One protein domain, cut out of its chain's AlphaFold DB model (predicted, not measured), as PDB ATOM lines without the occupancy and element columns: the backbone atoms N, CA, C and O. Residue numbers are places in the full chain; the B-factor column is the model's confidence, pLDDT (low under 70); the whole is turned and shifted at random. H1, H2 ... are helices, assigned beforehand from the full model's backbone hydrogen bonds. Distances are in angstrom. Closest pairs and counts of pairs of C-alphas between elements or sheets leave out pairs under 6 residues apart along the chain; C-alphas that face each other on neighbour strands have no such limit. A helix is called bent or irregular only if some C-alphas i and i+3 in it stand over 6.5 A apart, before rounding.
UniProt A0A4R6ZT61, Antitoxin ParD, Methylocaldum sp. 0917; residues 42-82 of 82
ATOM      1  N   ASP A  42      10.158  66.485 162.198       72.19
ATOM      2  CA  ASP A  42       9.741  67.758 162.792       72.19
ATOM      3  C   ASP A  42      10.882  68.220 163.693       72.19
ATOM      4  O   ASP A  42      11.257  67.468 164.593       72.19
ATOM      5  N   GLU A  43      11.576  69.309 163.345       75.62
ATOM      6  CA  GLU A  43      12.848  69.648 164.005       75.62
ATOM      7  C   GLU A  43      12.650  69.703 165.527       75.62
ATOM      8  O   GLU A  43      13.532  69.307 166.292       75.62
ATOM      9  N   ASP A  44      11.435  70.062 165.951       79.38
ATOM     10  CA  ASP A  44      10.978  70.016 167.330       79.38
ATOM     11  C   ASP A  44      10.895  68.584 167.891       79.38
ATOM     12  O   ASP A  44      11.241  68.351 169.044       79.38
ATOM     13  N   GLU A  45      10.457  67.597 167.112       83.50
ATOM     14  CA  GLU A  45      10.482  66.174 167.472       83.50
ATOM     15  C   GLU A  45      11.904  65.619 167.560       83.50
ATOM     16  O   GLU A  45      12.229  64.918 168.520       83.50
ATOM     17  N   ALA A  46      12.776  65.961 166.610       85.44
ATOM     18  CA  ALA A  46      14.185  65.586 166.677       85.44
ATOM     19  C   ALA A  46      14.861  66.190 167.923       85.44
ATOM     20  O   ALA A  46      15.627  65.509 168.614       85.44
ATOM     21  N   LEU A  47      14.529  67.443 168.253       88.06
ATOM     22  CA  LEU A  47      14.997  68.118 169.458       88.06
ATOM     23  C   LEU A  47      14.457  67.452 170.732       88.06
ATOM     24  O   LEU A  47      15.244  67.141 171.624       88.06
ATOM     25  N   ARG A  48      13.154  67.140 170.797       91.31
ATOM     26  CA  ARG A  48      12.538  66.419 171.928       91.31
ATOM     27  C   ARG A  48      13.192  65.058 172.169       91.31
ATOM     28  O   ARG A  48      13.448  64.686 173.314       91.31
ATOM     29  N   GLN A  49      13.488  64.311 171.105       92.31
ATOM     30  CA  GLN A  49      14.168  63.016 171.212       92.31
ATOM     31  C   GLN A  49      15.601  63.164 171.734       92.31
ATOM     32  O   GLN A  49      16.043  62.365 172.566       92.31
ATOM     33  N   LEU A  50      16.317  64.200 171.289       93.00
ATOM     34  CA  LEU A  50      17.654  64.510 171.782       93.00
ATOM     35  C   LEU A  50      17.635  64.901 173.268       93.00
ATOM     36  O   LEU A  50      18.454  64.397 174.038       93.00
ATOM     37  N   GLU A  51      16.697  65.752 173.685       94.12
ATOM     38  CA  GLU A  51      16.523  66.154 175.086       94.12
ATOM     39  C   GLU A  51      16.245  64.942 175.981       94.12
ATOM     40  O   GLU A  51      16.975  64.713 176.949       94.12
ATOM     41  N   ALA A  52      15.281  64.098 175.603       94.88
ATOM     42  CA  ALA A  52      14.940  62.884 176.344       94.88
ATOM     43  C   ALA A  52      16.128  61.913 176.479       94.88
ATOM     44  O   ALA A  52      16.287  61.251 177.507       94.88
ATOM     45  N   PHE A  53      16.987  61.835 175.459       95.06
ATOM     46  CA  PHE A  53      18.196  61.015 175.490       95.06
ATOM     47  C   PHE A  53      19.300  61.597 176.393       95.06
ATOM     48  O   PHE A  53      20.034  60.847 177.046       95.06
ATOM     49  N   LEU A  54      19.445  62.926 176.441       94.94
ATOM     50  CA  LEU A  54      20.505  63.600 177.197       94.94
ATOM     51  C   LEU A  54      20.163  63.819 178.675       94.94
ATOM     52  O   LEU A  54      21.066  63.747 179.512       94.94
ATOM     53  N   GLU A  55      18.895  64.031 179.022       93.19
ATOM     54  CA  GLU A  55      18.418  64.261 180.394       93.19
ATOM     55  C   GLU A  55      18.958  63.239 181.425       93.19
ATOM     56  O   GLU A  55      19.583  63.654 182.413       93.19
ATOM     57  N   PRO A  56      18.839  61.907 181.219       91.88
ATOM     58  CA  PRO A  56      19.385  60.937 182.168       91.88
ATOM     59  C   PRO A  56      20.919  60.977 182.241       91.88
ATOM     60  O   PRO A  56      21.486  60.763 183.315       91.88
ATOM     61  N   ARG A  57      21.609  61.284 181.133       89.69
ATOM     62  CA  ARG A  57      23.081  61.367 181.082       89.69
ATOM     63  C   ARG A  57      23.600  62.570 181.859       89.69
ATOM     64  O   ARG A  57      24.589  62.449 182.576       89.69
ATOM     65  N   ILE A  58      22.921  63.710 181.748       88.12
ATOM     66  CA  ILE A  58      23.242  64.923 182.509       88.12
ATOM     67  C   ILE A  58      23.029  64.673 184.002       88.12
ATOM     68  O   ILE A  58      23.875  65.052 184.810       88.12
ATOM     69  N   LYS A  59      21.930  64.004 184.377       88.31
ATOM     70  CA  LYS A  59      21.675  63.632 185.773       88.31
ATOM     71  C   LYS A  59      22.774  62.717 186.323       88.31
ATOM     72  O   LYS A  59      23.313  63.007 187.383       88.31
ATOM     73  N   ALA A  60      23.165  61.685 185.574       85.69
ATOM     74  CA  ALA A  60      24.246  60.782 185.968       85.69
ATOM     75  C   ALA A  60      25.612  61.488 186.077       85.69
ATOM     76  O   ALA A  60      26.380  61.199 186.988       85.69
ATOM     77  N   ALA A  61      25.910  62.436 185.184       81.38
ATOM     78  CA  ALA A  61      27.171  63.181 185.193       81.38
ATOM     79  C   ALA A  61      27.292  64.168 186.368       81.38
ATOM     80  O   ALA A  61      28.401  64.453 186.810       81.38
ATOM     81  N   LYS A  62      26.173  64.688 186.893       77.25
ATOM     82  CA  LYS A  62      26.188  65.550 188.092       77.25
ATOM     83  C   LYS A  62      26.640  64.795 189.343       77.25
ATOM     84  O   LYS A  62      27.292  65.391 190.193       77.25
ATOM     85  N   ASP A  63      26.339  63.501 189.411       69.69
ATOM     86  CA  ASP A  63      26.679  62.643 190.549       69.69
ATOM     87  C   ASP A  63      28.007  61.882 190.348       69.69
ATOM     88  O   ASP A  63      28.556  61.331 191.301       69.69
ATOM     89  N   ALA A  64      28.553  61.867 189.124       65.25
ATOM     90  CA  ALA A  64      29.769  61.139 188.770       65.25
ATOM     91  C   ALA A  64      30.775  62.033 188.028       65.25
ATOM     92  O   ALA A  64      30.653  62.294 186.831       65.25
ATOM     93  N   ALA A  65      31.824  62.457 188.732       67.69
ATOM     94  CA  ALA A  65      32.957  63.128 188.114       67.69
ATOM     95  C   ALA A  65      33.853  62.106 187.393       67.69
ATOM     96  O   ALA A  65      34.405  61.187 188.002       67.69
ATOM     97  N   VAL A  66      34.017  62.268 186.077       70.94
ATOM     98  CA  VAL A  66      34.981  61.482 185.298       70.94
ATOM     99  C   VAL A  66      36.351  62.141 185.432       70.94
ATOM    100  O   VAL A  66      36.609  63.188 184.850       70.94
ATOM    101  N   HIS A  67      37.238  61.513 186.201       76.00
ATOM    102  CA  HIS A  67      38.608  61.989 186.435       76.00
ATOM    103  C   HIS A  67      39.654  61.340 185.513       76.00
ATOM    104  O   HIS A  67      40.847  61.409 185.797       76.00
ATOM    105  N   LYS A  68      39.225  60.684 184.430       83.06
ATOM    106  CA  LYS A  68      40.130  60.026 183.480       83.06
ATOM    107  C   LYS A  68      40.581  61.013 182.406       83.06
ATOM    108  O   LYS A  68      39.751  61.719 181.833       83.06
ATOM    109  N   SER A  69      41.882  61.051 182.117       85.69
ATOM    110  CA  SER A  69      42.396  61.784 180.958       85.69
ATOM    111  C   SER A  69      42.046  61.056 179.657       85.69
ATOM    112  O   SER A  69      41.777  59.853 179.647       85.69
ATOM    113  N   VAL A  70      42.079  61.783 178.540       86.56
ATOM    114  CA  VAL A  70      41.844  61.211 177.203       86.56
ATOM    115  C   VAL A  70      42.809  60.051 176.921       86.56
ATOM    116  O   VAL A  70      42.393  59.020 176.400       86.56
ATOM    117  N   GLU A  71      44.075  60.185 177.324       88.69
ATOM    118  CA  GLU A  71      45.105  59.149 177.161       88.69
ATOM    119  C   GLU A  71      44.786  57.896 177.985       88.69
ATOM    120  O   GLU A  71      44.909  56.780 177.490       88.69
ATOM    121  N   GLN A  72      44.319  58.065 179.226       86.94
ATOM    122  CA  GLN A  72      43.934  56.945 180.088       86.94
ATOM    123  C   GLN A  72      42.735  56.176 179.528       86.94
ATOM    124  O   GLN A  72      42.728  54.949 179.575       86.94
ATOM    125  N   ILE A  73      41.750  56.887 178.967       88.88
ATOM    126  CA  ILE A  73      40.585  56.276 178.312       88.88
ATOM    127  C   ILE A  73      41.031  55.469 177.087       88.88
ATOM    128  O   ILE A  73      40.583  54.342 176.892       88.88
ATOM    129  N   PHE A  74      41.933  56.021 176.273       90.00
ATOM    130  CA  PHE A  74      42.455  55.330 175.096       90.00
ATOM    131  C   PHE A  74      43.193  54.033 175.464       90.00
ATOM    132  O   PHE A  74      42.909  52.977 174.901       90.00
ATOM    133  N   GLU A  75      44.093  54.097 176.446       89.94
ATOM    134  CA  GLU A  75      44.889  52.953 176.906       89.94
ATOM    135  C   GLU A  75      44.060  51.843 177.570       89.94
ATOM    136  O   GLU A  75      44.459  50.676 177.562       89.94
ATOM    137  N   GLU A  76      42.926  52.192 178.176       87.81
ATOM    138  CA  GLU A  76      41.970  51.247 178.764       87.81
ATOM    139  C   GLU A  76      41.222  50.478 177.670       87.81
ATOM    140  O   GLU A  76      41.277  49.248 177.635       87.81
ATOM    141  N   ILE A  77      40.625  51.192 176.710       90.12
ATOM    142  CA  ILE A  77      39.880  50.581 175.598       90.12
ATOM    143  C   ILE A  77      40.801  49.746 174.701       90.12
ATOM    144  O   ILE A  77      40.429  48.659 174.260       90.12
ATOM    145  N   HIS A  78      42.028  50.215 174.453       86.25
ATOM    146  CA  HIS A  78      43.004  49.466 173.661       86.25
ATOM    147  C   HIS A  78      43.447  48.159 174.341       86.25
ATOM    148  O   HIS A  78      43.775  47.193 173.651       86.25
ATOM    149  N   ARG A  79      43.445  48.110 175.680       82.00
ATOM    150  CA  ARG A  79      43.729  46.889 176.447       82.00
ATOM    151  C   ARG A  79      42.545  45.930 176.511       82.00
ATOM    152  O   ARG A  79      42.783  44.734 176.454       82.00
ATOM    153  N   GLU A  80      41.312  46.422 176.624       79.69
ATOM    154  CA  GLU A  80      40.108  45.572 176.632       79.69
ATOM    155  C   GLU A  80      39.802  44.938 175.270       79.69
ATOM    156  O   GLU A  80      39.226  43.856 175.206       79.69
ATOM    157  N   ALA A  81      40.184  45.594 174.172       75.00
ATOM    158  CA  ALA A  81      39.950  45.100 172.815       75.00
ATOM    159  C   ALA A  81      40.943  44.012 172.351       75.00
ATOM    160  O   ALA A  81      40.873  43.584 171.195       75.00
ATOM    161  N   ARG A  82      41.886  43.600 173.207       57.84
ATOM    162  CA  ARG A  82      42.985  42.682 172.884       57.84
ATOM    163  C   ARG A  82      42.881  41.382 173.668       57.84
ATOM    164  O   ARG A  82      43.169  40.334 173.049       57.84
TER     165      ARG A  82
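AT A GLANCE: This is residues 42 to 82 of the 82 residues of the protein "Antitoxin ParD" of Methylocaldum sp. 0917 (UniProt A0A4R6ZT61). An open arch: the long bent helix H1 makes one limb, the strung-out residues 64 to 69 lead over from its end, and the shorter helix H2 lies at the far foot, with no packed core between them. The printed part has 41 residues with two named helices, H1 then H2, and no named strand; the class is all helix. The whole is extended, with a radius of gyration of the C-alphas of 15.5 A. Its C-alphas span 42 by 25 by 13 A along the three main axes, an outline only just flat.

IN THESE COORDINATES: H1, residues 43 to 63, was assigned as one helix by its hydrogen bonds but is bent: C-alphas 53 and 56 are 6.8 A apart. Its arm H1a, residues 43 to 53, begins with C-alpha 43 at (12.848, 69.648, 164.005) and is 15.3 A long from first to last C-alpha. Its arm H1b, residues 56 to 63, is 11.2 A long and ends with C-alpha 63 at (26.679, 62.643, 190.549). H2, residues 70 to 80, is 15.7 A long and ends with C-alpha 80 at (40.108, 45.572, 176.632).

HOW THE PARTS SIT: H1a and H1b stand at a steep tilt of 42 degrees. H2 is apart from H1a, with no C-alpha of the one within 8 A of the other. H1b and H2 are apart too, though they follow each other in the chain. In H1a and H2 every O i to N i+4 pair is within hydrogen-bond range; in H1b, 3 of 4 are.

THE WHOLE: The two C-alphas farthest apart, those of Asp 42 and Arg 82, are 42.8 A apart. Residues 42 to 82 stand free: no C-alpha 8 or more residues away along the chain comes within 10 A. The link from H1 to H2, 6 residues, is short. The printed part has no cut and ends at Arg 82, the chain's last residue. The mean pLDDT of the printed part is 84.0, and residues 63 to 65 and residue 82 are under 70.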